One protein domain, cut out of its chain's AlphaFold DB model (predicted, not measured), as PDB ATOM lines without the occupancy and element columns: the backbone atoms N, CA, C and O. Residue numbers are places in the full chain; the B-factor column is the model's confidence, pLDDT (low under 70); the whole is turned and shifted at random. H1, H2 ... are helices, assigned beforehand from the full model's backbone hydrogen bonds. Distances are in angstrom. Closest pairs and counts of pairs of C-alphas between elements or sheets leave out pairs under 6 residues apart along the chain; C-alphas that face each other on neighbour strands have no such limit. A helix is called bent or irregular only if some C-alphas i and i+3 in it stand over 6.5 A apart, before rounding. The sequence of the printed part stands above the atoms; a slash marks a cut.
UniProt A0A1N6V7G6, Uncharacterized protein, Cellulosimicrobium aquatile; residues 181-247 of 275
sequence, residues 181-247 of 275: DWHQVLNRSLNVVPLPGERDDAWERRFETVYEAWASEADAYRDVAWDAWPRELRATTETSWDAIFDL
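This is residues 181 to 247 of the 275 residues of an uncharacterized protein of Cellulosimicrobium aquatile (UniProt A0A1N6V7G6). Two helices, the long H2 and the shorter H3, make a loose V: they run opposite ways and come near each other where H2 is ending and H3 is beginning. The stretch from 187 to 199 threads through the gap between them, and the short H1 packs on residues 241 to 244 of H3. Residues 196 to 201 stick out at one end. The printed part has 67 residues with three named helices, H1, H2 and H3 in that order, and no named strand; the class is all helix. It is compact, with a radius of gyration of the C-alphas of 12.5 A, and only just elongated, spanning 37 by 25 by 19 A.

Start at H1, residues 182 to 186, and look across to H3, residues 231 to 245. They touch, the closest C-alphas being those of Val 185 and Trp 241, 6.4 A apart; H3 does so with residues 241 to 244 alone. H2, residues 200 to 221, is apart from H1. H2 and H3 are close but not clearly touching, the closest C-alphas being those of Ala 218 and Leu 233, 7.6 A apart. Their lines stand at a steep tilt of 39 degrees, opposite ways. H2 has a kink of 36 degrees near residue 215 and is only just irregular, with C-alphas 217 and 220 6.6 A apart. Every O i to N i+4 pair is within hydrogen-bond range in H1, against 16 of 18 in H2 and 8 of 11 in H3.

Find C-alpha 182 at (114.899, 185.244, 133.424), where H1 begins; it is 6.5 A long. H2 begins at C-alpha 200, (131.210, 194.558, 126.404), and runs 30.1 A. H3 runs 22.5 A to C-alpha 245 at (110.747, 193.497, 130.853).

The C-alphas farthest apart, of Gly 197 and Val 224, are 37.3 A apart. The printed part has no cut. The link from H1 to H2 is long, 13 residues; that from H2 to H3 is short, 9 residues. Mean pLDDT of the printed part is 96.9, and no printed residue is under 70.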
ATOM      1  N   ASP A 181     117.765 186.496 130.655       97.50
ATOM      2  CA  ASP A 181     117.868 187.200 131.944       97.50
ATOM      3  C   ASP A 181     116.855 186.683 132.978       97.50
ATOM      4  O   ASP A 181     117.098 186.770 134.179       97.50
ATOM      5  N   TRP A 182     115.776 186.022 132.541       97.94
ATOM      6  CA  TRP A 182     114.899 185.244 133.424       97.94
ATOM      7  C   TRP A 182     115.652 184.229 134.299       97.94
ATOM      8  O   TRP A 182     115.249 183.970 135.433       97.94
ATOM      9  N   HIS A 183     116.783 183.691 133.830       97.00
ATOM     10  CA  HIS A 183     117.587 182.762 134.628       97.00
ATOM     11  C   HIS A 183     118.184 183.438 135.871       97.00
ATOM     12  O   HIS A 183     118.421 182.754 136.862       97.00
ATOM     13  N   GLN A 184     118.379 184.762 135.864       98.00
ATOM     14  CA  GLN A 184     118.791 185.488 137.068       98.00
ATOM     15  C   GLN A 184     117.701 185.431 138.140       98.00
ATOM     16  O   GLN A 184     118.002 185.196 139.306       98.00
ATOM     17  N   VAL A 185     116.432 185.534 137.740       98.31
ATOM     18  CA  VAL A 185     115.294 185.403 138.659       98.31
ATOM     19  C   VAL A 185     115.212 183.991 139.233       98.31
ATOM     20  O   VAL A 185     115.098 183.823 140.444       98.31
ATOM     21  N   LEU A 186     115.337 182.967 138.379       97.50
ATOM     22  CA  LEU A 186     115.335 181.562 138.810       97.50
ATOM     23  C   LEU A 186     116.444 181.258 139.827       97.50
ATOM     24  O   LEU A 186     116.228 180.491 140.760       97.50
ATOM     25  N   ASN A 187     117.615 181.869 139.651       97.12
ATOM     26  CA  ASN A 187     118.795 181.627 140.478       97.12
ATOM     27  C   ASN A 187     118.900 182.552 141.698       97.12
ATOM     28  O   ASN A 187     119.919 182.525 142.389       97.12
ATOM     29  N   ARG A 188     117.882 183.385 141.961       97.19
ATOM     30  CA  ARG A 188     117.927 184.434 142.993       97.19
ATOM     31  C   ARG A 188     119.138 185.373 142.836       97.19
ATOM     32  O   ARG A 188     119.701 185.846 143.819       97.19
ATOM     33  N   SER A 189     119.576 185.607 141.602       97.44
ATOM     34  CA  SER A 189     120.798 186.338 141.265       97.44
ATOM     35  C   SER A 189     120.515 187.774 140.839       97.44
ATOM     36  O   SER A 189     119.464 188.068 140.269       97.44
ATOM     37  N   LEU A 190     121.460 188.682 141.090       98.06
ATOM     38  CA  LEU A 190     121.365 190.061 140.616       98.06
ATOM     39  C   LEU A 190     121.419 190.120 139.081       98.06
ATOM     40  O   LEU A 190     122.330 189.567 138.464       98.06
ATOM     41  N   ASN A 191     120.478 190.836 138.464       97.88
ATOM     42  CA  ASN A 191     120.472 191.059 137.022       97.88
ATOM     43  C   ASN A 191     121.159 192.389 136.670       97.88
ATOM     44  O   ASN A 191     120.594 193.467 136.849       97.88
ATOM     45  N   VAL A 192     122.392 192.321 136.166       97.00
ATOM     46  CA  VAL A 192     123.185 193.507 135.811       97.00
ATOM     47  C   VAL A 192     123.154 193.725 134.299       97.00
ATOM     48  O   VAL A 192     123.955 193.168 133.547       97.00
ATOM     49  N   VAL A 193     122.233 194.577 133.852       94.31
ATOM     50  CA  VAL A 193     122.069 194.896 132.427       94.31
ATOM     51  C   VAL A 193     123.153 195.851 131.904       94.31
ATOM     52  O   VAL A 193     123.651 196.690 132.670       94.31
ATOM     53  N   PRO A 194     123.542 195.751 130.618       93.06
ATOM     54  CA  PRO A 194     124.402 196.735 129.961       93.06
ATOM     55  C   PRO A 194     123.803 198.140 129.972       93.06
ATOM     56  O   PRO A 194     122.601 198.313 129.778       93.06
ATOM     57  N   LEU A 195     124.644 199.153 130.179       93.69
ATOM     58  CA  LEU A 195     124.229 200.549 130.049       93.69
ATOM     59  C   LEU A 195     124.204 200.970 128.567       93.69
ATOM     60  O   LEU A 195     124.971 200.437 127.758       93.69
ATOM     61  N   PRO A 196     123.380 201.964 128.181       92.00
ATOM     62  CA  PRO A 196     123.374 202.482 126.816       92.00
ATOM     63  C   PRO A 196     124.767 202.945 126.361       92.00
ATOM     64  O   PRO A 196     125.383 203.808 126.984       92.00
ATOM     65  N   GLY A 197     125.261 202.375 125.257       93.06
ATOM     66  CA  GLY A 197     126.578 202.696 124.692       93.06
ATOM     67  C   GLY A 197     127.772 202.094 125.442       93.06
ATOM     68  O   GLY A 197     128.918 202.356 125.074       93.06
ATOM     69  N   GLU A 198     127.529 201.285 126.473       96.00
ATOM     70  CA  GLU A 198     128.581 200.555 127.170       96.00
ATOM     71  C   GLU A 198     129.159 199.466 126.263       96.00
ATOM     72  O   GLU A 198     128.438 198.733 125.589       96.00
ATOM     73  N   ARG A 199     130.489 199.373 126.230       96.25
ATOM     74  CA  ARG A 199     131.179 198.291 125.525       96.25
ATOM     75  C   ARG A 199     131.172 197.028 126.378       96.25
ATOM     76  O   ARG A 199     131.285 197.132 127.598       96.25
ATOM     77  N   ASP A 200     131.195 195.866 125.735       94.25
ATOM     78  CA  ASP A 200     131.210 194.558 126.404       94.25
ATOM     79  C   ASP A 200     132.288 194.450 127.501       94.25
ATOM     80  O   ASP A 200     131.998 193.994 128.601       94.25
ATOM     81  N   ASP A 201     133.506 194.948 127.255       97.38
ATOM     82  CA  ASP A 201     134.606 194.897 128.230       97.38
ATOM     83  C   ASP A 201     134.379 195.804 129.453       97.38
ATOM     84  O   ASP A 201     134.852 195.518 130.553       97.38
ATOM     85  N   ALA A 202     133.700 196.935 129.257       97.56
ATOM     86  CA  ALA A 202     133.346 197.847 130.336       97.56
ATOM     87  C   ALA A 202     132.188 197.275 131.160       97.56
ATOM     88  O   ALA A 202     132.260 197.296 132.391       97.56
ATOM     89  N   TRP A 203     131.196 196.697 130.477       96.31
ATOM     90  CA  TRP A 203     130.103 195.973 131.109       96.31
ATOM     91  C   TRP A 203     130.619 194.809 131.950       96.31
ATOM     92  O   TRP A 203     130.250 194.721 133.111       96.31
ATOM     93  N   GLU A 204     131.517 193.972 131.425       96.75
ATOM     94  CA  GLU A 204     132.052 192.805 132.138       96.75
ATOM     95  C   GLU A 204     132.758 193.204 133.445       96.75
ATOM     96  O   GLU A 204     132.472 192.640 134.499       96.75
ATOM     97  N   ARG A 205     133.598 194.251 133.420       98.06
ATOM     98  CA  ARG A 205     134.254 194.767 134.639       98.06
ATOM     99  C   ARG A 205     133.254 195.298 135.666       98.06
ATOM    100  O   ARG A 205     133.423 195.090 136.870       98.06
ATOM    101  N   ARG A 206     132.226 196.018 135.207       97.81
ATOM    102  CA  ARG A 206     131.172 196.547 136.083       97.81
ATOM    103  C   ARG A 206     130.316 195.420 136.646       97.81
ATOM    104  O   ARG A 206     130.025 195.440 137.837       97.81
ATOM    105  N   PHE A 207     129.944 194.455 135.809       97.38
ATOM    106  CA  PHE A 207     129.242 193.238 136.191       97.38
ATOM    107  C   PHE A 207     130.004 192.531 137.305       97.38
ATOM    108  O   PHE A 207     129.430 192.336 138.365       97.38
ATOM    109  N   GLU A 208     131.290 192.232 137.110       97.38
ATOM    110  CA  GLU A 208     132.117 191.535 138.102       97.38
ATOM    111  C   GLU A 208     132.150 192.295 139.431       97.38
ATOM    112  O   GLU A 208     131.832 191.727 140.470       97.38
ATOM    113  N   THR A 209     132.407 193.605 139.386       98.00
ATOM    114  CA  THR A 209     132.469 194.451 140.589       98.00
ATOM    115  C   THR A 209     131.142 194.472 141.355       98.00
ATOM    116  O   THR A 209     131.109 194.295 142.571       98.00
ATOM    117  N   VAL A 210     130.032 194.719 140.652       97.81
ATOM    118  CA  VAL A 210     128.703 194.849 141.270       97.81
ATOM    119  C   VAL A 210     128.196 193.490 141.751       97.81
ATOM    120  O   VAL A 210     127.640 193.388 142.844       97.81
ATOM    121  N   TYR A 211     128.397 192.446 140.949       97.44
ATOM    122  CA  TYR A 211     127.962 191.096 141.267       97.44
ATOM    123  C   TYR A 211     128.759 190.507 142.428       97.44
ATOM    124  O   TYR A 211     128.152 189.888 143.290       97.44
ATOM    125  N   GLU A 212     130.080 190.703 142.499       97.81
ATOM    126  CA  GLU A 212     130.901 190.212 143.616       97.81
ATOM    127  C   GLU A 212     130.493 190.861 144.943       97.81
ATOM    128  O   GLU A 212     130.307 190.154 145.935       97.81
ATOM    129  N   ALA A 213     130.274 192.181 144.951       97.75
ATOM    130  CA  ALA A 213     129.787 192.890 146.133       97.75
ATOM    131  C   ALA A 213     128.431 192.335 146.601       97.75
ATOM    132  O   ALA A 213     128.282 191.951 147.759       97.75
ATOM    133  N   TRP A 214     127.473 192.205 145.678       98.00
ATOM    134  CA  TRP A 214     126.165 191.616 145.972       98.00
ATOM    135  C   TRP A 214     126.271 190.155 146.439       98.00
ATOM    136  O   TRP A 214     125.646 189.773 147.426       98.00
ATOM    137  N   ALA A 215     127.073 189.335 145.760       97.62
ATOM    138  CA  ALA A 215     127.213 187.913 146.052       97.62
ATOM    139  C   ALA A 215     127.843 187.684 147.428       97.62
ATOM    140  O   ALA A 215     127.424 186.773 148.135       97.62
ATOM    141  N   SER A 216     128.801 188.526 147.833       97.62
ATOM    142  CA  SER A 216     129.392 188.468 149.170       97.62
ATOM    143  C   SER A 216     128.361 188.700 150.277       97.62
ATOM    144  O   SER A 216     128.486 188.112 151.349       97.62
ATOM    145  N   GLU A 217     127.362 189.554 150.045       96.94
ATOM    146  CA  GLU A 217     126.272 189.790 150.998       96.94
ATOM    147  C   GLU A 217     125.212 188.679 150.936       96.94
ATOM    148  O   GLU A 217     124.723 188.220 151.969       96.94
ATOM    149  N   ALA A 218     124.876 188.223 149.728       97.25
ATOM    150  CA  ALA A 218     123.836 187.228 149.479       97.25
ATOM    151  C   ALA A 218     124.232 185.796 149.872       97.25
ATOM    152  O   ALA A 218     123.348 184.978 150.136       97.25
ATOM    153  N   ASP A 219     125.528 185.475 149.940       97.31
ATOM    154  CA  ASP A 219     126.003 184.112 150.212       97.31
ATOM    155  C   ASP A 219     125.483 183.561 151.549       97.31
ATOM    156  O   ASP A 219     125.079 182.400 151.628       97.31
ATOM    157  N   ALA A 220     125.369 184.423 152.564       97.19
ATOM    158  CA  ALA A 220     124.817 184.073 153.874       97.19
ATOM    159  C   ALA A 220     123.334 183.645 153.838       97.19
ATOM    160  O   ALA A 220     122.839 183.071 154.808       97.19
ATOM    161  N   TYR A 221     122.625 183.908 152.734       96.88
ATOM    162  CA  TYR A 221     121.189 183.664 152.575       96.88
ATOM    163  C   TYR A 221     120.856 182.652 151.473       96.88
ATOM    164  O   TYR A 221     119.681 182.449 151.159       96.88
ATOM    165  N   ARG A 222     121.865 181.986 150.893       93.94
ATOM    166  CA  ARG A 222     121.691 181.027 149.789       93.94
ATOM    167  C   ARG A 222     120.650 179.946 150.098       93.94
ATOM    168  O   ARG A 222     119.767 179.699 149.279       93.94
ATOM    169  N   ASP A 223     120.729 179.372 151.296       95.19
ATOM    170  CA  ASP A 223     119.850 178.291 151.765       95.19
ATOM    171  C   ASP A 223     118.682 178.801 152.629       95.19
ATOM    172  O   ASP A 223     117.931 178.023 153.216       95.19
ATOM    173  N   VAL A 224     118.520 180.121 152.717       96.50
ATOM    174  CA  VAL A 224     117.445 180.772 153.466       96.50
ATOM    175  C   VAL A 224     116.260 181.021 152.529       96.50
ATOM    176  O   VAL A 224     116.433 181.303 151.339       96.50
ATOM    177  N   ALA A 225     115.041 180.901 153.060       94.81
ATOM    178  CA  ALA A 225     113.819 181.224 152.327       94.81
ATOM    179  C   ALA A 225     113.811 182.702 151.898       94.81
ATOM    180  O   ALA A 225     114.251 183.573 152.650       94.81
ATOM    181  N   TRP A 226     113.313 182.999 150.694       94.94
ATOM    182  CA  TRP A 226     113.378 184.347 150.108       94.94
ATOM    183  C   TRP A 226     112.671 185.428 150.934       94.94
ATOM    184  O   TRP A 226     113.085 186.589 150.985       94.94
ATOM    185  N   ASP A 227     111.596 185.057 151.623       95.00
ATOM    186  CA  ASP A 227     110.846 185.955 152.497       95.00
ATOM    187  C   ASP A 227     111.644 186.397 153.738       95.00
ATOM    188  O   ASP A 227     111.395 187.492 154.253       95.00
ATOM    189  N   ALA A 228     112.642 185.608 154.142       97.00
ATOM    190  CA  ALA A 228     113.531 185.861 155.271       97.00
ATOM    191  C   ALA A 228     114.838 186.597 154.904       97.00
ATOM    192  O   ALA A 228     115.636 186.895 155.794       97.00
ATOM    193  N   TRP A 229     115.069 186.918 153.627       97.75
ATOM    194  CA  TRP A 229     116.205 187.757 153.223       97.75
ATOM    195  C   TRP A 229     116.091 189.180 153.802       97.75
ATOM    196  O   TRP A 229     114.973 189.685 153.972       97.75
ATOM    197  N   PRO A 230     117.220 189.879 154.047       98.19
ATOM    198  CA  PRO A 230     117.204 191.290 154.410       98.19
ATOM    199  C   PRO A 230     116.410 192.098 153.389       98.19
ATOM    200  O   PRO A 230     116.576 191.933 152.177       98.19
ATOM    201  N   ARG A 231     115.536 192.979 153.882       97.62
ATOM    202  CA  ARG A 231     114.590 193.709 153.034       97.62
ATOM    203  C   ARG A 231     115.302 194.524 151.957       97.62
ATOM    204  O   ARG A 231     114.825 194.519 150.824       97.62
ATOM    205  N   GLU A 232     116.401 195.210 152.282       97.88
ATOM    206  CA  GLU A 232     117.141 196.002 151.291       97.88
ATOM    207  C   GLU A 232     117.789 195.124 150.216       97.88
ATOM    208  O   GLU A 232     117.693 195.447 149.029       97.88
ATOM    209  N   LEU A 233     118.395 193.998 150.607       97.81
ATOM    210  CA  LEU A 233     119.036 193.069 149.674       97.81
ATOM    211  C   LEU A 233     118.004 192.470 148.716       97.81
ATOM    212  O   LEU A 233     118.174 192.547 147.499       97.81
ATOM    213  N   ARG A 234     116.885 191.966 149.255       97.69
ATOM    214  CA  ARG A 234     115.773 191.449 148.451       97.69
ATOM    215  C   ARG A 234     115.228 192.506 147.498       97.69
ATOM    216  O   ARG A 234     115.108 192.240 146.308       97.69
ATOM    217  N   ALA A 235     114.924 193.705 147.999       97.62
ATOM    218  CA  ALA A 235     114.370 194.778 147.176       97.62
ATOM    219  C   ALA A 235     115.327 195.184 146.046       97.62
ATOM    220  O   ALA A 235     114.886 195.412 144.921       97.62
ATOM    221  N   THR A 236     116.633 195.229 146.321       97.81
ATOM    222  CA  THR A 236     117.666 195.507 145.313       97.81
ATOM    223  C   THR A 236     117.675 194.429 144.232       97.81
ATOM    224  O   THR A 236     117.652 194.743 143.040       97.81
ATOM    225  N   THR A 237     117.645 193.155 144.630       98.19
ATOM    226  CA  THR A 237     117.622 192.033 143.690       98.19
ATOM    227  C   THR A 237     116.339 192.014 142.853       98.19
ATOM    228  O   THR A 237     116.429 191.965 141.628       98.19
ATOM    229  N   GLU A 238     115.159 192.157 143.459       97.88
ATOM    230  CA  GLU A 238     113.878 192.194 142.731       97.88
ATOM    231  C   GLU A 238     113.783 193.392 141.782       97.88
ATOM    232  O   GLU A 238     113.305 193.250 140.658       97.88
ATOM    233  N   THR A 239     114.293 194.559 142.190       98.00
ATOM    234  CA  THR A 239     114.349 195.744 141.318       98.00
ATOM    235  C   THR A 239     115.224 195.480 140.094       98.00
ATOM    236  O   THR A 239     114.875 195.878 138.985       98.00
ATOM    237  N   SER A 240     116.344 194.764 140.258       98.25
ATOM    238  CA  SER A 240     117.196 194.383 139.123       98.25
ATOM    239  C   SER A 240     116.472 193.458 138.134       98.25
ATOM    240  O   SER A 240     116.703 193.519 136.924       98.25
ATOM    241  N   TRP A 241     115.554 192.619 138.623       98.50
ATOM    242  CA  TRP A 241     114.787 191.698 137.788       98.50
ATOM    243  C   TRP A 241     113.749 192.394 136.920       98.50
ATOM    244  O   TRP A 241     113.448 191.888 135.844       98.50
ATOM    245  N   ASP A 242     113.235 193.564 137.308       98.25
ATOM    246  CA  ASP A 242     112.283 194.299 136.466       98.25
ATOM    247  C   ASP A 242     112.878 194.655 135.086       98.25
ATOM    248  O   ASP A 242     112.133 194.809 134.114       98.25
ATOM    249  N   ALA A 243     114.211 194.689 134.961       97.50
ATOM    250  CA  ALA A 243     114.899 194.914 133.694       97.50
ATOM    251  C   ALA A 243     114.649 193.814 132.642       97.50
ATOM    252  O   ALA A 243     114.768 194.090 131.451       97.50
ATOM    253  N   ILE A 244     114.217 192.599 133.021       98.12
ATOM    254  CA  ILE A 244     113.858 191.558 132.034       98.12
ATOM    255  C   ILE A 244     112.663 191.965 131.159       98.12
ATOM    256  O   ILE A 244     112.406 191.335 130.132       98.12
ATOM    257  N   PHE A 245     111.896 192.971 131.583       98.19
ATOM    258  CA  PHE A 245     110.747 193.497 130.853       98.19
ATOM    259  C   PHE A 245     111.087 194.712 129.979       98.19
ATOM    260  O   PHE A 245     110.212 195.174 129.245       98.19
ATOM    261  N   ASP A 246     112.316 195.233 130.042       96.69
ATOM    262  CA  ASP A 246     112.780 196.306 129.161       96.69
ATOM    263  C   ASP A 246     113.166 195.729 127.793       96.69
ATOM    264  O   ASP A 246     114.314 195.390 127.514       96.69
ATOM    265  N   LEU A 247     112.162 195.560 126.933       95.38
ATOM    266  CA  LEU A 247     112.334 194.904 125.636       95.38
ATOM    267  C   LEU A 247     113.133 195.743 124.633       95.38
ATOM    268  O   LEU A 247     113.646 195.172 123.667       95.38
TER     269      LEU A 247